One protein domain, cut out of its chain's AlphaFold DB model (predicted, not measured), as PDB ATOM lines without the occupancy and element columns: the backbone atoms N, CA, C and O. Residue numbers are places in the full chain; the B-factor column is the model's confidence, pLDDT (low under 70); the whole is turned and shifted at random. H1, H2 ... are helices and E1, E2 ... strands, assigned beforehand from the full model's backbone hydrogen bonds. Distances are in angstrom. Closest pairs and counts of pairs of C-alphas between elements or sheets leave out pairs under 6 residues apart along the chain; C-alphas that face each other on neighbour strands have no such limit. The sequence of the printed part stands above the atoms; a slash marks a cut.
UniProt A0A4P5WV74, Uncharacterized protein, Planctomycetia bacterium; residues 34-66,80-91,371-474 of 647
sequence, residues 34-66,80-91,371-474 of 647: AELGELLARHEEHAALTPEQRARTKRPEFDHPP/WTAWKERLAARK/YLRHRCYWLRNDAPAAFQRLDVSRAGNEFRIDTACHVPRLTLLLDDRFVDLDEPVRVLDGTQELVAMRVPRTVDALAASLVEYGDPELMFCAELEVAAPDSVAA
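Overview. This is residues 34 to 66, 80 to 91 and 371 to 474 of the 647 residues of an uncharacterized protein of Planctomycetia bacterium (UniProt A0A4P5WV74). Two small sheets, E2 E3 E5 E6 and E1 E4 E7, make an open C in cross-section, near each other at E6 and E7, with the gap between E1 and E2. Helices H1, H3 and H4 cluster beyond one end, H4 between H1 and the smaller sheet, while short H5 sits at the opposite end. The printed part has 149 residues, in the order H1 H2 H3 E1 E2 E3 E4 E5 E6 H4 E7 H5. The larger sheet is mixed, the smaller antiparallel, and the class is mixed, helices and strands. The whole is compact, with a radius of gyration of the C-alphas of 16.1 A and spans of 52 by 35 by 24 A.

Arrangement. The larger sheet, twisted, runs E2, residues 389 to 395, E3, 398 to 405, E5, 425 to 429, and E6, 432 to 437. E2 and E3 are a hairpin, with N 393 and O 400 at 2.9 A; E3 bends by 55 degrees at residue 402. E3 and E5 are parallel, with N 399 and O 426 at 2.8 A. E5 and E6 are a hairpin, with N 427 and O 435 at 2.9 A. H5, residues 471 to 474, stands only just at this sheet's level, with a height of 3.6 A; C-alphas 404 and 471 are its closest to E3, 5.4 A apart. The other sheet runs E1, 379 to 381, E4, 410 to 414, and E7, 462 to 466. N 380 and O 411 are 2.9 A apart, N 412 and O 464 2.8 A. The closest C-alphas of E6 and E7, 435 and 466, are 7.3 A apart. H4, residues 443 to 453, only grazes this sheet with residues 443 to 449. H1, residues 34 to 47, touches H4 at a steep tilt of 59 degrees, closest at C-alphas 43 and 448, 5.5 A. H3, residues 80 to 89, touches residues 36 to 40 of H1, about perpendicular at 83 degrees, closest at C-alphas 37 and 82, 6.0 A. H2, residues 51 to 56, touches no helix. In H1, H2, H3 and H4 every O i to N i+4 pair is within hydrogen-bond range; H5 is too short for one.

Along the chain. H1 begins at C-alpha 34, (-12.868, 21.053, -7.678), and is 19.9 A long. E2 measures 20.5 A, E3 20.4 A and H4 15.5 A. H5 ends at C-alpha 474, (1.169, 68.720, -4.137).

Size, cuts and confidence. The C-alphas farthest apart, of Lys 91 and Thr 431, are 54.0 A apart. Residues 67 to 79 and 92 to 370 are not printed, leaving C-alpha gaps of 19.2 A and 29.6 A. Of the links printed whole, none is long. Mean pLDDT of the printed part is 89.2; residue 91 is under 70.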
ATOM      1  N   ALA A  34     -11.560  20.554  -7.252       85.44
ATOM      2  CA  ALA A  34     -12.868  21.053  -7.678       85.44
ATOM      3  C   ALA A  34     -13.192  22.435  -7.077       85.44
ATOM      4  O   ALA A  34     -13.580  23.346  -7.807       85.44
ATOM      5  N   GLU A  35     -12.954  22.619  -5.777       89.62
ATOM      6  CA  GLU A  35     -13.203  23.885  -5.074       89.62
ATOM      7  C   GLU A  35     -12.228  24.982  -5.522       89.62
ATOM      8  O   GLU A  35     -12.625  26.132  -5.727       89.62
ATOM      9  N   LEU A  36     -10.959  24.624  -5.762       91.81
ATOM     10  CA  LEU A  36      -9.986  25.536  -6.373       91.81
ATOM     11  C   LEU A  36     -10.447  25.980  -7.770       91.81
ATOM     12  O   LEU A  36     -10.331  27.154  -8.122       91.81
ATOM     13  N   GLY A  37     -11.012  25.061  -8.556       90.44
ATOM     14  CA  GLY A  37     -11.583  25.353  -9.869       90.44
ATOM     15  C   GLY A  37     -12.744  26.353  -9.820       90.44
ATOM     16  O   GLY A  37     -12.808  27.247 -10.668       90.44
ATOM     17  N   GLU A  38     -13.632  26.242  -8.830       90.19
ATOM     18  CA  GLU A  38     -14.738  27.186  -8.602       90.19
ATOM     19  C   GLU A  38     -14.250  28.555  -8.113       90.19
ATOM     20  O   GLU A  38     -14.747  29.595  -8.552       90.19
ATOM     21  N   LEU A  39     -13.249  28.585  -7.232       91.50
ATOM     22  CA  LEU A  39     -12.593  29.823  -6.810       91.50
ATOM     23  C   LEU A  39     -11.989  30.570  -8.008       91.50
ATOM     24  O   LEU A  39     -12.274  31.752  -8.204       91.50
ATOM     25  N   LEU A  40     -11.209  29.871  -8.836       93.00
ATOM     26  CA  LEU A  40     -10.609  30.443 -10.042       93.00
ATOM     27  C   LEU A  40     -11.675  30.922 -11.036       93.00
ATOM     28  O   LEU A  40     -11.499  31.968 -11.653       93.00
ATOM     29  N   ALA A  41     -12.797  30.204 -11.167       91.12
ATOM     30  CA  ALA A  41     -13.906  30.617 -12.025       91.12
ATOM     31  C   ALA A  41     -14.516  31.957 -11.590       91.12
ATOM     32  O   ALA A  41     -14.693  32.842 -12.423       91.12
ATOM     33  N   ARG A  42     -14.770  32.136 -10.288       92.31
ATOM     34  CA  ARG A  42     -15.323  33.387  -9.746       92.31
ATOM     35  C   ARG A  42     -14.374  34.568  -9.956       92.31
ATOM     36  O   ARG A  42     -14.813  35.646 -10.357       92.31
ATOM     37  N   HIS A  43     -13.075  34.376  -9.709       93.06
ATOM     38  CA  HIS A  43     -12.071  35.422  -9.961       93.06
ATOM     39  C   HIS A  43     -11.942  35.736 -11.458       93.06
ATOM     40  O   HIS A  43     -11.779  36.896 -11.817       93.06
ATOM     41  N   GLU A  44     -12.091  34.748 -12.344       89.94
ATOM     42  CA  GLU A  44     -12.104  34.953 -13.802       89.94
ATOM     43  C   GLU A  44     -13.333  35.734 -14.280       89.94
ATOM     44  O   GLU A  44     -13.205  36.624 -15.119       89.94
ATOM     45  N   GLU A  45     -14.510  35.462 -13.714       89.38
ATOM     46  CA  GLU A  45     -15.725  36.240 -13.973       89.38
ATOM     47  C   GLU A  45     -15.561  37.702 -13.545       89.38
ATOM     48  O   GLU A  45     -15.904  38.604 -14.310       89.38
ATOM     49  N   HIS A  46     -14.978  37.944 -12.365       89.31
ATOM     50  CA  HIS A  46     -14.678  39.297 -11.884       89.31
ATOM     51  C   HIS A  46     -13.633  40.003 -12.757       89.31
ATOM     52  O   HIS A  46     -13.822  41.158 -13.142       89.31
ATOM     53  N   ALA A  47     -12.572  39.295 -13.151       87.06
ATOM     54  CA  ALA A  47     -11.530  39.816 -14.030       87.06
ATOM     55  C   ALA A  47     -12.032  40.125 -15.454       87.06
ATOM     56  O   ALA A  47     -11.418  40.937 -16.146       87.06
ATOM     57  N   ALA A  48     -13.145  39.527 -15.888       83.69
ATOM     58  CA  ALA A  48     -13.779  39.802 -17.178       83.69
ATOM     59  C   ALA A  48     -14.726  41.022 -17.162       83.69
ATOM     60  O   ALA A  48     -15.213  41.426 -18.225       83.69
ATOM     61  N   LEU A  49     -15.001  41.606 -15.989       81.12
ATOM     62  CA  LEU A  49     -15.832  42.803 -15.847       81.12
ATOM     63  C   LEU A  49     -15.139  44.049 -16.409       81.12
ATOM     64  O   LEU A  49     -13.912  44.195 -16.321       81.12
ATOM     65  N   THR A  50     -15.948  44.991 -16.905       74.94
ATOM     66  CA  THR A  50     -15.472  46.342 -17.239       74.94
ATOM     67  C   THR A  50     -14.930  47.049 -15.992       74.94
ATOM     68  O   THR A  50     -15.310  46.694 -14.871       74.94
ATOM     69  N   PRO A  51     -14.076  48.078 -16.135       70.69
ATOM     70  CA  PRO A  51     -13.602  48.861 -14.994       70.69
ATOM     71  C   PRO A  51     -14.728  49.406 -14.093       70.69
ATOM     72  O   PRO A  51     -14.616  49.334 -12.873       70.69
ATOM     73  N   GLU A  52     -15.849  49.878 -14.652       70.56
ATOM     74  CA  GLU A  52     -17.000  50.397 -13.885       70.56
ATOM     75  C   GLU A  52     -17.709  49.308 -13.100       70.56
ATOM     76  O   GLU A  52     -18.076  49.512 -11.941       70.56
ATOM     77  N   GLN A  53     -17.936  48.169 -13.756       78.88
ATOM     78  CA  GLN A  53     -18.543  47.012 -13.123       78.88
ATOM     79  C   GLN A  53     -17.634  46.543 -11.992       78.88
ATOM     80  O   GLN A  53     -18.082  46.452 -10.859       78.88
ATOM     81  N   ARG A  54     -16.335  46.384 -12.250       79.31
ATOM     82  CA  ARG A  54     -15.345  45.994 -11.242       79.31
ATOM     83  C   ARG A  54     -15.272  46.970 -10.069       79.31
ATOM     84  O   ARG A  54     -15.195  46.534  -8.929       79.31
ATOM     85  N   ALA A  55     -15.353  48.275 -10.328       73.06
ATOM     86  CA  ALA A  55     -15.354  49.299  -9.287       73.06
ATOM     87  C   ALA A  55     -16.610  49.264  -8.393       73.06
ATOM     88  O   ALA A  55     -16.571  49.784  -7.279       73.06
ATOM     89  N   ARG A  56     -17.717  48.675  -8.869       80.19
ATOM     90  CA  ARG A  56     -18.992  48.534  -8.135       80.19
ATOM     91  C   ARG A  56     -19.242  47.110  -7.627       80.19
ATOM     92  O   ARG A  56     -20.071  46.921  -6.741       80.19
ATOM     93  N   THR A  57     -18.544  46.124  -8.177       82.44
ATOM     94  CA  THR A  57     -18.688  44.708  -7.850       82.44
ATOM     95  C   THR A  57     -17.573  44.288  -6.910       82.44
ATOM     96  O   THR A  57     -16.394  44.295  -7.270       82.44
ATOM     97  N   LYS A  58     -17.960  43.870  -5.701       82.25
ATOM     98  CA  LYS A  58     -17.026  43.296  -4.733       82.25
ATOM     99  C   LYS A  58     -16.317  42.097  -5.367       82.25
ATOM    100  O   LYS A  58     -16.964  41.256  -5.993       82.25
ATOM    101  N   ARG A  59     -14.994  42.040  -5.223       82.06
ATOM    102  CA  ARG A  59     -14.214  40.879  -5.654       82.06
ATOM    103  C   ARG A  59     -14.702  39.636  -4.902       82.06
ATOM    104  O   ARG A  59     -15.110  39.776  -3.746       82.06
ATOM    105  N   PRO A  60     -14.686  38.450  -5.533       83.12
ATOM    106  CA  PRO A  60     -14.917  37.209  -4.818       83.12
ATOM    107  C   PRO A  60     -14.001  37.147  -3.599       83.12
ATOM    108  O   PRO A  60     -12.801  37.378  -3.723       83.12
ATOM    109  N   GLU A  61     -14.595  36.874  -2.446       75.75
ATOM    110  CA  GLU A  61     -13.862  36.609  -1.217       75.75
ATOM    111  C   GLU A  61     -13.960  35.119  -0.917       75.75
ATOM    112  O   GLU A  61     -15.041  34.516  -0.962       75.75
ATOM    113  N   PHE A  62     -12.814  34.529  -0.624       76.50
ATOM    114  CA  PHE A  62     -12.723  33.227  -0.007       76.50
ATOM    115  C   PHE A  62     -12.589  33.466   1.496       76.50
ATOM    116  O   PHE A  62     -11.550  33.939   1.949       76.50
ATOM    117  N   ASP A  63     -13.665  33.208   2.250       71.88
ATOM    118  CA  ASP A  63     -13.722  33.421   3.703       71.88
ATOM    119  C   ASP A  63     -12.750  32.473   4.410       71.88
ATOM    120  O   ASP A  63     -13.058  31.327   4.739       71.88
ATOM    121  N   HIS A  64     -11.513  32.939   4.518       76.38
ATOM    122  CA  HIS A  64     -10.370  32.138   4.873       76.38
ATOM    123  C   HIS A  64      -9.438  32.982   5.752       76.38
ATOM    124  O   HIS A  64      -9.117  34.115   5.379       76.38
ATOM    125  N   PRO A  65      -8.966  32.475   6.910       85.12
ATOM    126  CA  PRO A  65      -8.017  33.220   7.725       85.12
ATOM    127  C   PRO A  65      -6.722  33.517   6.950       85.12
ATOM    128  O   PRO A  65      -6.383  32.779   6.015       85.12
ATOM    129  N   PRO A  66      -5.975  34.567   7.342       92.00
ATOM    130  CA  PRO A  66      -4.672  34.861   6.762       92.00
ATOM    131  C   PRO A  66      -3.748  33.639   6.761       92.00
ATOM    132  O   PRO A  66      -3.718  32.867   7.720       92.00
ATOM    133  N   TRP A  80      -1.949  26.977  -9.061       95.00
ATOM    134  CA  TRP A  80      -1.302  26.820 -10.365       95.00
ATOM    135  C   TRP A  80      -1.672  25.493 -11.040       95.00
ATOM    136  O   TRP A  80      -1.988  25.455 -12.230       95.00
ATOM    137  N   THR A  81      -1.683  24.399 -10.277       93.62
ATOM    138  CA  THR A  81      -2.078  23.078 -10.787       93.62
ATOM    139  C   THR A  81      -3.537  23.075 -11.249       93.62
ATOM    140  O   THR A  81      -3.805  22.726 -12.399       93.62
ATOM    141  N   ALA A  82      -4.455  23.567 -10.412       93.62
ATOM    142  CA  ALA A  82      -5.875  23.676 -10.745       93.62
ATOM    143  C   ALA A  82      -6.126  24.594 -11.957       93.62
ATOM    144  O   ALA A  82      -6.972  24.303 -12.804       93.62
ATOM    145  N   TRP A  83      -5.362  25.682 -12.088       92.81
ATOM    146  CA  TRP A  83      -5.430  26.579 -13.239       92.81
ATOM    147  C   TRP A  83      -5.031  25.882 -14.542       92.81
ATOM    148  O   TRP A  83      -5.750  25.986 -15.541       92.81
ATOM    149  N   LYS A  84      -3.934  25.113 -14.531       90.75
ATOM    150  CA  LYS A  84      -3.515  24.317 -15.694       90.75
ATOM    151  C   LYS A  84      -4.572  23.295 -16.097       90.75
ATOM    152  O   LYS A  84      -4.924  23.220 -17.272       90.75
ATOM    153  N   GLU A  85      -5.103  22.544 -15.134       89.25
ATOM    154  CA  GLU A  85      -6.160  21.555 -15.377       89.25
ATOM    155  C   GLU A  85      -7.417  22.207 -15.960       89.25
ATOM    156  O   GLU A  85      -7.965  21.727 -16.953       89.25
ATOM    157  N   ARG A  86      -7.829  23.356 -15.410       86.81
ATOM    158  CA  ARG A  86      -8.971  24.131 -15.906       86.81
ATOM    159  C   ARG A  86      -8.770  24.584 -17.352       86.81
ATOM    160  O   ARG A  86      -9.683  24.439 -18.165       86.81
ATOM    161  N   LEU A  87      -7.602  25.134 -17.686       83.81
ATOM    162  CA  LEU A  87      -7.307  25.580 -19.049       83.81
ATOM    163  C   LEU A  87      -7.159  24.414 -20.035       83.81
ATOM    164  O   LEU A  87      -7.549  24.567 -21.192       83.81
ATOM    165  N   ALA A  88      -6.661  23.258 -19.593       78.50
ATOM    166  CA  ALA A  88      -6.597  22.042 -20.403       78.50
ATOM    167  C   ALA A  88      -7.986  21.413 -20.636       78.50
ATOM    168  O   ALA A  88      -8.247  20.876 -21.712       78.50
ATOM    169  N   ALA A  89      -8.890  21.503 -19.654       77.44
ATOM    170  CA  ALA A  89     -10.261  20.999 -19.749       77.44
ATOM    171  C   ALA A  89     -11.161  21.849 -20.662       77.44
ATOM    172  O   ALA A  89     -12.197  21.369 -21.134       77.44
ATOM    173  N   ARG A  90     -10.779  23.103 -20.942       73.38
ATOM    174  CA  ARG A  90     -11.420  23.889 -21.998       73.38
ATOM    175  C   ARG A  90     -11.193  23.159 -23.308       73.38
ATOM    176  O   ARG A  90     -10.070  23.122 -23.807       73.38
ATOM    177  N   LYS A  91     -12.265  22.574 -23.861       53.28
ATOM    178  CA  LYS A  91     -12.222  22.026 -25.217       53.28
ATOM    179  C   LYS A  91     -11.580  23.100 -26.098       53.28
ATOM    180  O   LYS A  91     -12.069  24.232 -26.054       53.28
ATOM    181  N   TYR A 371      -6.726  50.390 -24.092       72.62
ATOM    182  CA  TYR A 371      -5.316  50.793 -24.093       72.62
ATOM    183  C   TYR A 371      -4.795  51.101 -22.689       72.62
ATOM    184  O   TYR A 371      -3.588  51.067 -22.460       72.62
ATOM    185  N   LEU A 372      -5.695  51.390 -21.751       80.50
ATOM    186  CA  LEU A 372      -5.341  51.606 -20.361       80.50
ATOM    187  C   LEU A 372      -5.110  50.253 -19.696       80.50
ATOM    188  O   LEU A 372      -5.726  49.241 -20.045       80.50
ATOM    189  N   ARG A 373      -4.190  50.220 -18.744       86.19
ATOM    190  CA  ARG A 373      -3.916  49.025 -17.946       86.19
ATOM    191  C   ARG A 373      -4.256  49.325 -16.509       86.19
ATOM    192  O   ARG A 373      -3.939  50.398 -16.017       86.19
ATOM    193  N   HIS A 374      -4.865  48.373 -15.820       88.19
ATOM    194  CA  HIS A 374      -5.092  48.484 -14.383       88.19
ATOM    195  C   HIS A 374      -3.971  47.853 -13.563       88.19
ATOM    196  O   HIS A 374      -3.991  47.968 -12.348       88.19
ATOM    197  N   ARG A 375      -2.979  47.216 -14.194       92.25
ATOM    198  CA  ARG A 375      -1.844  46.590 -13.506       92.25
ATOM    199  C   ARG A 375      -0.557  46.683 -14.319       92.25
ATOM    200  O   ARG A 375      -0.614  46.732 -15.549       92.25
ATOM    201  N   CYS A 376       0.567  46.710 -13.618       95.38
ATOM    202  CA  CYS A 376       1.912  46.671 -14.175       95.38
ATOM    203  C   CYS A 376       2.881  46.164 -13.096       95.38
ATOM    204  O   CYS A 376       3.062  46.822 -12.070       95.38
ATOM    205  N   TYR A 377       3.500  45.003 -13.318       97.19
ATOM    206  CA  TYR A 377       4.349  44.324 -12.331       97.19
ATOM    207  C   TYR A 377       3.611  44.130 -10.991       97.19
ATOM    208  O   TYR A 377       2.562  43.498 -10.938       97.19
ATOM    209  N   TRP A 378       4.148  44.683  -9.904       97.50
ATOM    210  CA  TRP A 378       3.589  44.635  -8.553       97.50
ATOM    211  C   TRP A 378       2.744  45.878  -8.207       97.50
ATOM    212  O   TRP A 378       2.452  46.126  -7.039       97.50
ATOM    213  N   LEU A 379       2.337  46.669  -9.206       97.50
ATOM    214  CA  LEU A 379       1.437  47.814  -9.046       97.50
ATOM    215  C   LEU A 379       0.071  47.525  -9.673       97.50
ATOM    216  O   LEU A 379      -0.016  47.056 -10.810       97.50
ATOM    217  N   ARG A 380      -0.998  47.899  -8.969       94.44
ATOM    218  CA  ARG A 380      -2.368  47.930  -9.492       94.44
ATOM    219  C   ARG A 380      -2.983  49.312  -9.280       94.44
ATOM    220  O   ARG A 380      -2.881  49.896  -8.206       94.44
ATOM    221  N   ASN A 381      -3.626  49.830 -10.315       89.75
ATOM    222  CA  ASN A 381      -4.420  51.049 -10.297       89.75
ATOM    223  C   ASN A 381      -5.860  50.674 -10.637       89.75
ATOM    224  O   ASN A 381      -6.166  50.330 -11.779       89.75
ATOM    225  N   ASP A 382      -6.737  50.740  -9.640       80.31
ATOM    226  CA  ASP A 382      -8.122  50.273  -9.753       80.31
ATOM    227  C   ASP A 382      -9.030  51.243 -10.533       80.31
ATOM    228  O   ASP A 382     -10.191  50.933 -10.805       80.31
ATOM    229  N   ALA A 383      -8.520  52.424 -10.899       80.38
ATOM    230  CA  ALA A 383      -9.217  53.409 -11.721       80.38
ATOM    231  C   ALA A 383      -8.260  54.007 -12.770       80.38
ATOM    232  O   ALA A 383      -7.928  55.199 -12.696       80.38
ATOM    233  N   PRO A 384      -7.797  53.193 -13.741       83.06
ATOM    234  CA  PRO A 384      -6.847  53.657 -14.728       83.06
ATOM    235  C   PRO A 384      -7.508  54.675 -15.661       83.06
ATOM    236  O   PRO A 384      -8.607  54.469 -16.181       83.06
ATOM    237  N   ALA A 385      -6.814  55.779 -15.880       77.00
ATOM    238  CA  ALA A 385      -7.207  56.877 -16.742       77.00
ATOM    239  C   ALA A 385      -5.995  57.328 -17.559       77.00
ATOM    240  O   ALA A 385      -4.848  57.123 -17.164       77.00
ATOM    241  N   ALA A 386      -6.249  57.955 -18.707       73.81
ATOM    242  CA  ALA A 386      -5.175  58.541 -19.498       73.81
ATOM    243  C   ALA A 386      -4.345  59.514 -18.644       73.81
ATOM    244  O   ALA A 386      -4.892  60.163 -17.751       73.81
ATOM    245  N   PHE A 387      -3.051  59.630 -18.953       71.38
ATOM    246  CA  PHE A 387      -2.119  60.587 -18.326       71.38
ATOM    247  C   PHE A 387      -1.744  60.314 -16.876       71.38
ATOM    248  O   PHE A 387      -0.948  61.052 -16.306       71.38
ATOM    249  N   GLN A 388      -2.289  59.262 -16.273       83.81
ATOM    250  CA  GLN A 388      -1.820  58.836 -14.969       83.81
ATOM    251  C   GLN A 388      -0.404  58.287 -15.074       83.81
ATOM    252  O   GLN A 388      -0.068  57.540 -16.001       83.81
ATOM    253  N   ARG A 389       0.396  58.635 -14.073       87.94
ATOM    254  CA  ARG A 389       1.795  58.246 -13.958       87.94
ATOM    255  C   ARG A 389       2.091  57.772 -12.547       87.94
ATOM    256  O   ARG A 389       1.618  58.368 -11.582       87.94
ATOM    257  N   LEU A 390       2.907  56.735 -12.453       92.12
ATOM    258  CA  LEU A 390       3.473  56.202 -11.225       92.12
ATOM    259  C   LEU A 390       4.976  56.009 -11.397       92.12
ATOM    260  O   LEU A 390       5.432  55.540 -12.438       92.12
ATOM    261  N   ASP A 391       5.729  56.355 -10.364       92.81
ATOM    262  CA  ASP A 391       7.131  55.998 -10.187       92.81
ATOM    263  C   ASP A 391       7.284  55.503  -8.754       92.81
ATOM    264  O   ASP A 391       7.154  56.277  -7.802       92.81
ATOM    265  N   VAL A 392       7.439  54.189  -8.608       95.44
ATOM    266  CA  VAL A 392       7.480  53.535  -7.302       95.44
ATOM    267  C   VAL A 392       8.722  52.665  -7.224       95.44
ATOM    268  O   VAL A 392       8.944  51.796  -8.071       95.44
ATOM    269  N   SER A 393       9.523  52.878  -6.188       95.94
ATOM    270  CA  SER A 393      10.707  52.082  -5.877       95.94
ATOM    271  C   SER A 393      10.512  51.269  -4.597       95.94
ATOM    272  O   SER A 393       9.685  51.606  -3.750       95.94
ATOM    273  N   ARG A 394      11.251  50.162  -4.462       95.81
ATOM    274  CA  ARG A 394      11.188  49.267  -3.301       95.81
ATOM    275  C   ARG A 394      12.569  48.842  -2.805       95.81
ATOM    276  O   ARG A 394      13.481  48.571  -3.594       95.81
ATOM    277  N   ALA A 395      12.687  48.702  -1.490       95.88
ATOM    278  CA  ALA A 395      13.855  48.171  -0.800       95.88
ATOM    279  C   ALA A 395      13.408  47.376   0.439       95.88
ATOM    280  O   ALA A 395      13.093  47.945   1.482       95.88
ATOM    281  N   GLY A 396      13.372  46.046   0.316       95.69
ATOM    282  CA  GLY A 396      12.799  45.180   1.351       95.69
ATOM    283  C   GLY A 396      11.336  45.541   1.608       95.69
ATOM    284  O   GLY A 396      10.542  45.586   0.673       95.69
ATOM    285  N   ASN A 397      11.012  45.853   2.861       97.56
ATOM    286  CA  ASN A 397       9.664  46.223   3.300       97.56
ATOM    287  C   ASN A 397       9.303  47.699   3.083       97.56
ATOM    288  O   ASN A 397       8.196  48.104   3.431       97.56
ATOM    289  N   GLU A 398      10.213  48.514   2.549       98.12
ATOM    290  CA  GLU A 398       9.958  49.927   2.275       98.12
ATOM    291  C   GLU A 398       9.670  50.152   0.788       98.12
ATOM    292  O   GLU A 398      10.448  49.750  -0.081       98.12
ATOM    293  N   PHE A 399       8.568  50.844   0.510       98.06
ATOM    294  CA  PHE A 399       8.181  51.327  -0.808       98.06
ATOM    295  C   PHE A 399       8.174  52.852  -0.797       98.06
ATOM    296  O   PHE A 399       7.657  53.471   0.133       98.06
ATOM    297  N   ARG A 400       8.720  53.470  -1.840       96.38
ATOM    298  CA  ARG A 400       8.724  54.922  -2.011       96.38
ATOM    299  C   ARG A 400       7.974  55.277  -3.282       96.38
ATOM    300  O   ARG A 400       8.308  54.777  -4.354       96.38
ATOM    301  N   ILE A 401       6.961  56.120  -3.139       94.38
ATOM    302  CA  ILE A 401       6.250  56.748  -4.245       94.38
ATOM    303  C   ILE A 401       7.007  58.037  -4.553       94.38
ATOM    304  O   ILE A 401       6.900  59.017  -3.819       94.38
ATOM    305  N   ASP A 402       7.810  58.007  -5.611       89.06
ATOM    306  CA  ASP A 402       8.562  59.173  -6.078       89.06
ATOM    307  C   ASP A 402       7.667  60.083  -6.936       89.06
ATOM    308  O   ASP A 402       7.833  61.302  -6.972       89.06
ATOM    309  N   THR A 403       6.688  59.506  -7.638       86.75
ATOM    310  CA  THR A 403       5.672  60.252  -8.391       86.75
ATOM    311  C   THR A 403       4.367  59.466  -8.437       86.75
ATOM    312  O   THR A 403       4.363  58.275  -8.749       86.75
ATOM    313  N   ALA A 404       3.248  60.140  -8.182       89.50
ATOM    314  CA  ALA A 404       1.910  59.637  -8.456       89.50
ATOM    315  C   ALA A 404       1.033  60.785  -8.973       89.50
ATOM    316  O   ALA A 404       0.647  61.691  -8.240       89.50
ATOM    317  N   CYS A 405       0.720  60.765 -10.265       83.00
ATOM    318  CA  CYS A 405      -0.068  61.816 -10.906       83.00
ATOM    319  C   CYS A 405      -1.493  61.317 -11.117       83.00
ATOM    320  O   CYS A 405      -1.722  60.402 -11.912       83.00
ATOM    321  N   HIS A 406      -2.445  61.915 -10.393       77.62
ATOM    322  CA  HIS A 406      -3.877  61.612 -10.487       77.62
ATOM    323  C   HIS A 406      -4.237  60.133 -10.346       77.62
ATOM    324  O   HIS A 406      -5.190  59.665 -10.969       77.62
ATOM    325  N   VAL A 407      -3.492  59.391  -9.528       85.81
ATOM    326  CA  VAL A 407      -3.804  57.999  -9.198       85.81
ATOM    327  C   VAL A 407      -4.630  57.987  -7.917       85.81
ATOM    328  O   VAL A 407      -4.071  58.139  -6.836       85.81
ATOM    329  N   PRO A 408      -5.965  57.843  -7.992       77.31
ATOM    330  CA  PRO A 408      -6.811  57.978  -6.810       77.31
ATOM    331  C   PRO A 408      -6.676  56.789  -5.854       77.31
ATOM    332  O   PRO A 408      -6.895  56.942  -4.655       77.31
ATOM    333  N   ARG A 409      -6.358  55.601  -6.384       81.69
ATOM    334  CA  ARG A 409      -6.193  54.358  -5.625       81.69
ATOM    335  C   ARG A 409      -5.055  53.542  -6.214       81.69
ATOM    336  O   ARG A 409      -5.131  53.124  -7.371       81.69
ATOM    337  N   LEU A 410      -4.017  53.339  -5.412       93.19
ATOM    338  CA  LEU A 410      -2.879  52.492  -5.735       93.19
ATOM    339  C   LEU A 410      -2.921  51.268  -4.826       93.19
ATOM    340  O   LEU A 410      -2.996  51.412  -3.613       93.19
ATOM    341  N   THR A 411      -2.820  50.076  -5.396       95.81
ATOM    342  CA  THR A 411      -2.607  48.847  -4.635       95.81
ATOM    343  C   THR A 411      -1.224  48.292  -4.957       95.81
ATOM    344  O   THR A 411      -0.881  48.106  -6.127       95.81
ATOM    345  N   LEU A 412      -0.436  48.004  -3.923       98.00
ATOM    346  CA  LEU A 412       0.803  47.240  -4.041       98.00
ATOM    347  C   LEU A 412       0.471  45.748  -3.959       98.00
ATOM    348  O   LEU A 412      -0.159  45.306  -2.997       98.00
ATOM    349  N   LEU A 413       0.885  44.978  -4.964       98.12
ATOM    350  CA  LEU A 413       0.766  43.521  -4.989       98.12
ATOM    351  C   LEU A 413       2.061  42.931  -4.416       98.12
ATOM    352  O   LEU A 413       3.138  43.160  -4.958       98.12
ATOM    353  N   LEU A 414       1.977  42.215  -3.298       98.44
ATOM    354  CA  LEU A 414       3.131  41.831  -2.483       98.44
ATOM    355  C   LEU A 414       3.341  40.312  -2.468       98.44
ATOM    356  O   LEU A 414       2.389  39.532  -2.533       98.44
ATOM    357  N   ASP A 415       4.600  39.889  -2.361       97.50
ATOM    358  CA  ASP A 415       4.993  38.479  -2.317       97.50
ATOM    359  C   ASP A 415       6.240  38.287  -1.436       97.50
ATOM    360  O   ASP A 415       7.156  39.116  -1.445       97.50
ATOM    361  N   ASP A 416       6.288  37.165  -0.713       96.69
ATOM    362  CA  ASP A 416       7.401  36.771   0.162       96.69
ATOM    363  C   ASP A 416       8.767  36.671  -0.543       96.69
ATOM    364  O   ASP A 416       9.810  36.650   0.112       96.69
ATOM    365  N   ARG A 417       8.790  36.611  -1.883       96.25
ATOM    366  CA  ARG A 417      10.020  36.660  -2.689       96.25
ATOM    367  C   ARG A 417      10.762  37.992  -2.572       96.25
ATOM    368  O   ARG A 417      11.953  38.035  -2.877       96.25
ATOM    369  N   PHE A 418      10.093  39.077  -2.176       95.88
ATOM    370  CA  PHE A 418      10.725  40.400  -2.124       95.88
ATOM    371  C   PHE A 418      10.335  41.297  -0.945       95.88
ATOM    372  O   PHE A 418      10.940  42.361  -0.798       95.88
ATOM    373  N   VAL A 419       9.382  40.871  -0.114       97.00
ATOM    374  CA  VAL A 419       8.953  41.543   1.122       97.00
ATOM    375  C   VAL A 419       8.834  40.501   2.229       97.00
ATOM    376  O   VAL A 419       8.357  39.400   1.977       97.00
ATOM    377  N   ASP A 420       9.224  40.840   3.455       97.44
ATOM    378  CA  ASP A 420       8.895  40.036   4.631       97.44
ATOM    379  C   ASP A 420       7.507  40.434   5.155       97.44
ATOM    380  O   ASP A 420       7.351  41.459   5.815       97.44
ATOM    381  N   LEU A 421       6.478  39.648   4.834       97.94
ATOM    382  CA  LEU A 421       5.093  39.947   5.224       97.94
ATOM    383  C   LEU A 421       4.790  39.643   6.702       97.94
ATOM    384  O   LEU A 421       3.673  39.888   7.171       97.94
ATOM    385  N   ASP A 422       5.761  39.118   7.451       96.88
ATOM    386  CA  ASP A 422       5.647  38.971   8.900       96.88
ATOM    387  C   ASP A 422       6.050  40.245   9.654       96.88
ATOM    388  O   ASP A 422       5.622  40.446  10.795       96.88
ATOM    389  N   GLU A 423       6.734  41.157   8.962       97.69
ATOM    390  CA  GLU A 423       7.104  42.490   9.425       97.69
ATOM    391  C   GLU A 423       6.221  43.588   8.792       97.69
ATOM    392  O   GLU A 423       5.574  43.378   7.758       97.69
ATOM    393  N   PRO A 424       6.157  44.797   9.383       98.12
ATOM    394  CA  PRO A 424       5.427  45.910   8.789       98.12
ATOM    395  C   PRO A 424       5.973  46.303   7.410       98.12
ATOM    396  O   PRO A 424       7.177  46.500   7.233       98.12
ATOM    397  N   VAL A 425       5.074  46.480   6.444       98.50
ATOM    398  CA  VAL A 425       5.347  47.080   5.134       98.50
ATOM    399  C   VAL A 425       5.082  48.575   5.229       98.50
ATOM    400  O   VAL A 425       4.027  48.989   5.713       98.50
ATOM    401  N   ARG A 426       6.046  49.383   4.784       98.00
ATOM    402  CA  ARG A 426       6.033  50.846   4.896       98.00
ATOM    403  C   ARG A 426       5.966  51.473   3.512       98.00
ATOM    404  O   ARG A 426       6.726  51.081   2.630       98.00
ATOM    405  N   VAL A 427       5.096  52.463   3.333       97.75
ATOM    406  CA  VAL A 427       4.974  53.214   2.075       97.75
ATOM    407  C   VAL A 427       5.181  54.699   2.341       97.75
ATOM    408  O   VAL A 427       4.537  55.272   3.221       97.75
ATOM    409  N   LEU A 428       6.088  55.312   1.583       95.06
ATOM    410  CA  LEU A 428       6.562  56.678   1.780       95.06
ATOM    411  C   LEU A 428       6.267  57.573   0.565       95.06
ATOM    412  O   LEU A 428       6.413  57.131  -0.572       95.06
ATOM    413  N   ASP A 429       5.951  58.843   0.823       89.00
ATOM    414  CA  ASP A 429       5.989  59.966  -0.128       89.00
ATOM    415  C   ASP A 429       7.084  60.946   0.318       89.00
ATOM    416  O   ASP A 429       6.935  61.675   1.305       89.00
ATOM    417  N   GLY A 430       8.246  60.904  -0.336       80.00
ATOM    418  CA  GLY A 430       9.443  61.593   0.151       80.00
ATOM    419  C   GLY A 430       9.814  61.152   1.575       80.00
ATOM    420  O   GLY A 430      10.255  60.022   1.789       80.00
ATOM    421  N   THR A 431       9.653  62.049   2.555       81.25
ATOM    422  CA  THR A 431       9.884  61.770   3.987       81.25
ATOM    423  C   THR A 431       8.609  61.431   4.760       81.25
ATOM    424  O   THR A 431       8.684  61.119   5.948       81.25
ATOM    425  N   GLN A 432       7.435  61.566   4.142       88.56
ATOM    426  CA  GLN A 432       6.153  61.316   4.788       88.56
ATOM    427  C   GLN A 432       5.819  59.826   4.722       88.56
ATOM    428  O   GLN A 432       5.785  59.244   3.644       88.56
ATOM    429  N   GLU A 433       5.521  59.217   5.868       94.62
ATOM    430  CA  GLU A 433       4.975  57.862   5.919       94.62
ATOM    431  C   GLU A 433       3.462  57.900   5.678       94.62
ATOM    432  O   GLU A 433       2.728  58.580   6.398       94.62
ATOM    433  N   LEU A 434       3.007  57.205   4.634       93.62
ATOM    434  CA  LEU A 434       1.594  57.112   4.263       93.62
ATOM    435  C   LEU A 434       0.904  55.955   4.988       93.62
ATOM    436  O   LEU A 434      -0.232  56.091   5.436       93.62
ATOM    437  N   VAL A 435       1.593  54.815   5.097       95.94
ATOM    438  CA  VAL A 435       1.118  53.621   5.802       95.94
ATOM    439  C   VAL A 435       2.301  52.791   6.298       95.94
ATOM    440  O   VAL A 435       3.331  52.702   5.627       95.94
ATOM    441  N   ALA A 436       2.133  52.168   7.464       96.88
ATOM    442  CA  ALA A 436       3.034  51.168   8.024       96.88
ATOM    443  C   ALA A 436       2.210  50.087   8.734       96.88
ATOM    444  O   ALA A 436       1.635  50.332   9.796       96.88
ATOM    445  N   MET A 437       2.108  48.896   8.142       97.50
ATOM    446  CA  MET A 437       1.325  47.800   8.723       97.50
ATOM    447  C   MET A 437       1.808  46.431   8.260       97.50
ATOM    448  O   MET A 437       2.357  46.290   7.172       97.50
ATOM    449  N   ARG A 438       1.554  45.402   9.070       97.50
ATOM    450  CA  ARG A 438       1.701  44.014   8.630       97.50
ATOM    451  C   ARG A 438       0.559  43.675   7.672       97.50
ATOM    452  O   ARG A 438      -0.605  43.890   8.013       97.50
ATOM    453  N   VAL A 439       0.886  43.159   6.490       97.75
ATOM    454  CA  VAL A 439      -0.098  42.880   5.434       97.75
ATOM    455  C   VAL A 439      -0.403  41.379   5.414       97.75
ATOM    456  O   VAL A 439       0.527  40.581   5.306       97.75
ATOM    457  N   PRO A 440      -1.675  40.959   5.538       96.38
ATOM    458  CA  PRO A 440      -2.014  39.543   5.586       96.38
ATOM    459  C   PRO A 440      -1.823  38.871   4.224       96.38
ATOM    460  O   PRO A 440      -2.173  39.429   3.183       96.38
ATOM    461  N   ARG A 441      -1.339  37.626   4.248       96.75
ATOM    462  CA  ARG A 441      -1.351  36.739   3.081       96.75
ATOM    463  C   ARG A 441      -2.767  36.209   2.875       96.75
ATOM    464  O   ARG A 441      -3.356  35.694   3.827       96.75
ATOM    465  N   THR A 442      -3.312  36.298   1.667       94.62
ATOM    466  CA  THR A 442      -4.686  35.866   1.377       94.62
ATOM    467  C   THR A 442      -4.757  34.957   0.155       94.62
ATOM    468  O   THR A 442      -4.008  35.099  -0.815       94.62
ATOM    469  N   VAL A 443      -5.701  34.014   0.197       93.62
ATOM    470  CA  VAL A 443      -6.017  33.135  -0.938       93.62
ATOM    471  C   VAL A 443      -6.505  33.954  -2.135       93.62
ATOM    472  O   VAL A 443      -6.136  33.665  -3.272       93.62
ATOM    473  N   ASP A 444      -7.287  35.009  -1.896       92.62
ATOM    474  CA  ASP A 444      -7.834  35.833  -2.973       92.62
ATOM    475  C   ASP A 444      -6.757  36.600  -3.732       92.62
ATOM    476  O   ASP A 444      -6.831  36.648  -4.963       92.62
ATOM    477  N   ALA A 445      -5.746  37.149  -3.044       95.06
ATOM    478  CA  ALA A 445      -4.598  37.798  -3.685       95.06
ATOM    479  C   ALA A 445      -3.903  36.837  -4.662       95.06
ATOM    480  O   ALA A 445      -3.716  37.177  -5.837       95.06
ATOM    481  N   LEU A 446      -3.634  35.604  -4.210       96.19
ATOM    482  CA  LEU A 446      -3.045  34.549  -5.039       96.19
ATOM    483  C   LEU A 446      -3.940  34.213  -6.237       96.19
ATOM    484  O   LEU A 446      -3.463  34.153  -7.369       96.19
ATOM    485  N   ALA A 447      -5.236  34.008  -6.001       95.38
ATOM    486  CA  ALA A 447      -6.170  33.576  -7.032       95.38
ATOM    487  C   ALA A 447      -6.372  34.635  -8.124       95.38
ATOM    488  O   ALA A 447      -6.295  34.295  -9.305       95.38
ATOM    489  N   ALA A 448      -6.596  35.908  -7.781       93.81
ATOM    490  CA  ALA A 448      -6.842  36.892  -8.837       93.81
ATOM    491  C   ALA A 448      -5.571  37.335  -9.550       93.81
ATOM    492  O   ALA A 448      -5.627  37.533 -10.759       93.81
ATOM    493  N   SER A 449      -4.424  37.429  -8.865       95.50
ATOM    494  CA  SER A 449      -3.165  37.678  -9.577       95.50
ATOM    495  C   SER A 449      -2.874  36.548 -10.572       95.50
ATOM    496  O   SER A 449      -2.585  36.827 -11.735       95.50
ATOM    497  N   LEU A 450      -3.086  35.284 -10.183       95.44
ATOM    498  CA  LEU A 450      -2.979  34.145 -11.096       95.44
ATOM    499  C   LEU A 450      -3.956  34.233 -12.274       95.44
ATOM    500  O   LEU A 450      -3.554  33.997 -13.405       95.44
ATOM    501  N   VAL A 451      -5.225  34.561 -12.043       93.62
ATOM    502  CA  VAL A 451      -6.229  34.649 -13.116       93.62
ATOM    503  C   VAL A 451      -5.931  35.798 -14.083       93.62
ATOM    504  O   VAL A 451      -6.083  35.647 -15.295       93.62
ATOM    505  N   GLU A 452      -5.511  36.953 -13.567       91.19
ATOM    506  CA  GLU A 452      -5.235  38.131 -14.386       91.19
ATOM    507  C   GLU A 452      -3.920  38.010 -15.162       91.19
ATOM    508  O   GLU A 452      -3.815  38.496 -16.297       91.19
ATOM    509  N   TYR A 453      -2.899  37.389 -14.570       93.69
ATOM    510  CA  TYR A 453      -1.602  37.215 -15.210       93.69
ATOM    511  C   TYR A 453      -1.482  35.904 -15.990       93.69
ATOM    512  O   TYR A 453      -0.891  35.895 -17.066       93.69
ATOM    513  N   GLY A 454      -2.055  34.807 -15.508       94.44
ATOM    514  CA  GLY A 454      -1.782  33.465 -16.028       94.44
ATOM    515  C   GLY A 454      -0.317  33.054 -15.864       94.44
ATOM    516  O   GLY A 454       0.148  32.175 -16.582       94.44
ATOM    517  N   ASP A 455       0.414  33.702 -14.954       95.19
ATOM    518  CA  ASP A 455       1.860  33.581 -14.776       95.19
ATOM    519  C   ASP A 455       2.179  33.355 -13.286       95.19
ATOM    520  O   ASP A 455       1.897  34.240 -12.471       95.19
ATOM    521  N   PRO A 456       2.762  32.203 -12.904       92.94
ATOM    522  CA  PRO A 456       3.108  31.922 -11.511       92.94
ATOM    523  C   PRO A 456       4.158  32.890 -10.939       92.94
ATOM    524  O   PRO A 456       4.197  33.100  -9.720       92.94
ATOM    525  N   GLU A 457       4.976  33.526 -11.784       95.44
ATOM    526  CA  GLU A 457       5.961  34.510 -11.331       95.44
ATOM    527  C   GLU A 457       5.319  35.853 -10.952       95.44
ATOM    528  O   GLU A 457       5.854  36.569 -10.103       95.44
ATOM    529  N   LEU A 458       4.126  36.156 -11.472       96.25
ATOM    530  CA  LEU A 458       3.332  37.349 -11.141       96.25
ATOM    531  C   LEU A 458       2.119  37.022 -10.260       96.25
ATOM    532  O   LEU A 458       1.101  37.710 -10.274       96.25
ATOM    533  N   MET A 459       2.234  35.950  -9.482       96.62
ATOM    534  CA  MET A 459       1.220  35.522  -8.532       96.62
ATOM    535  C   MET A 459       1.596  35.998  -7.130       96.62
ATOM    536  O   MET A 459       2.550  35.480  -6.548       96.62
ATOM    537  N   PHE A 460       0.864  36.989  -6.626       97.88
ATOM    538  CA  PHE A 460       1.142  37.740  -5.399       97.88
ATOM    539  C   PHE A 460       0.257  37.254  -4.252       97.88
ATOM    540  O   PHE A 460      -0.925  36.990  -4.454       97.88
ATOM    541  N   CYS A 461       0.806  37.134  -3.043       97.25
ATOM    542  CA  CYS A 461       0.085  36.578  -1.896       97.25
ATOM    543  C   CYS A 461      -0.562  37.622  -0.986       97.25
ATOM    544  O   CYS A 461      -1.309  37.242  -0.091       97.25
ATOM    545  N   ALA A 462      -0.292  38.910  -1.185       97.81
ATOM    546  CA  ALA A 462      -0.837  39.982  -0.363       97.81
ATOM    547  C   ALA A 462      -1.111  41.242  -1.195       97.81
ATOM    548  O   ALA A 462      -0.522  41.449  -2.254       97.81
ATOM    549  N   GLU A 463      -2.012  42.090  -0.704       96.81
ATOM    550  CA  GLU A 463      -2.392  43.352  -1.342       96.81
ATOM    551  C   GLU A 463      -2.424  44.461  -0.286       96.81
ATOM    552  O   GLU A 463      -3.029  44.291   0.772       96.81
ATOM    553  N   LEU A 464      -1.776  45.590  -0.571       97.12
ATOM    554  CA  LEU A 464      -1.782  46.775   0.286       97.12
ATOM    555  C   LEU A 464      -2.328  47.966  -0.499       97.12
ATOM    556  O   LEU A 464      -1.658  48.478  -1.396       97.12
ATOM    557  N   GLU A 465      -3.540  48.403  -0.161       95.00
ATOM    558  CA  GLU A 465      -4.121  49.628  -0.714       95.00
ATOM    559  C   GLU A 465      -3.482  50.857  -0.055       95.00
ATOM    560  O   GLU A 465      -3.333  50.938   1.166       95.00
ATOM    561  N   VAL A 466      -3.104  51.824  -0.884       92.31
ATOM    562  CA  VAL A 466      -2.460  53.073  -0.497       92.31
ATOM    563  C   VAL A 466      -3.197  54.221  -1.178       92.31
ATOM    564  O   VAL A 466      -3.406  54.227  -2.396       92.31
ATOM    565  N   ALA A 467      -3.554  55.237  -0.397       89.19
ATOM    566  CA  ALA A 467      -3.965  56.520  -0.948       89.19
ATOM    567  C   ALA A 467      -2.726  57.200  -1.544       89.19
ATOM    568  O   ALA A 467      -1.907  57.753  -0.808       89.19
ATOM    569  N   ALA A 468      -2.552  57.099  -2.863       84.06
ATOM    570  CA  ALA A 468      -1.383  57.668  -3.509       84.06
ATOM    571  C   ALA A 468      -1.413  59.206  -3.403       84.06
ATOM    572  O   ALA A 468      -2.467  59.823  -3.602       84.06
ATOM    573  N   PRO A 469      -0.278  59.838  -3.072       83.31
ATOM    574  CA  PRO A 469      -0.183  61.286  -3.038       83.31
ATOM    575  C   PRO A 469      -0.341  61.816  -4.462       83.31
ATOM    576  O   PRO A 469       0.323  61.341  -5.371       83.31
ATOM    577  N   ASP A 470      -1.202  62.806  -4.684       82.31
ATOM    578  CA  ASP A 470      -1.241  63.467  -5.991       82.31
ATOM    579  C   ASP A 470      -0.076  64.465  -6.069       82.31
ATOM    580  O   ASP A 470      -0.156  65.570  -5.517       82.31
ATOM    581  N   SER A 471       1.022  64.048  -6.707       77.62
ATOM    582  CA  SER A 471       2.252  64.831  -6.851       77.62
ATOM    583  C   SER A 471       1.997  66.149  -7.584       77.62
ATOM    584  O   SER A 471       2.543  67.176  -7.185       77.62
ATOM    585  N   VAL A 472       1.109  66.170  -8.586       71.69
ATOM    586  CA  VAL A 472       0.743  67.406  -9.298       71.69
ATOM    587  C   VAL A 472       0.002  68.342  -8.352       71.69
ATOM    588  O   VAL A 472       0.405  69.493  -8.186       71.69
ATOM    589  N   ALA A 473      -1.017  67.843  -7.647       76.81
ATOM    590  CA  ALA A 473      -1.740  68.652  -6.668       76.81
ATOM    591  C   ALA A 473      -0.822  69.135  -5.527       76.81
ATOM    592  O   ALA A 473      -0.988  70.244  -5.013       76.81
ATOM    593  N   ALA A 474       0.163  68.329  -5.119       76.44
ATOM    594  CA  ALA A 474       1.169  68.720  -4.137       76.44
ATOM    595  C   ALA A 474       2.066  69.853  -4.659       76.44
ATOM    596  O   ALA A 474       2.265  70.838  -3.944       76.44
TER     597      ALA A 474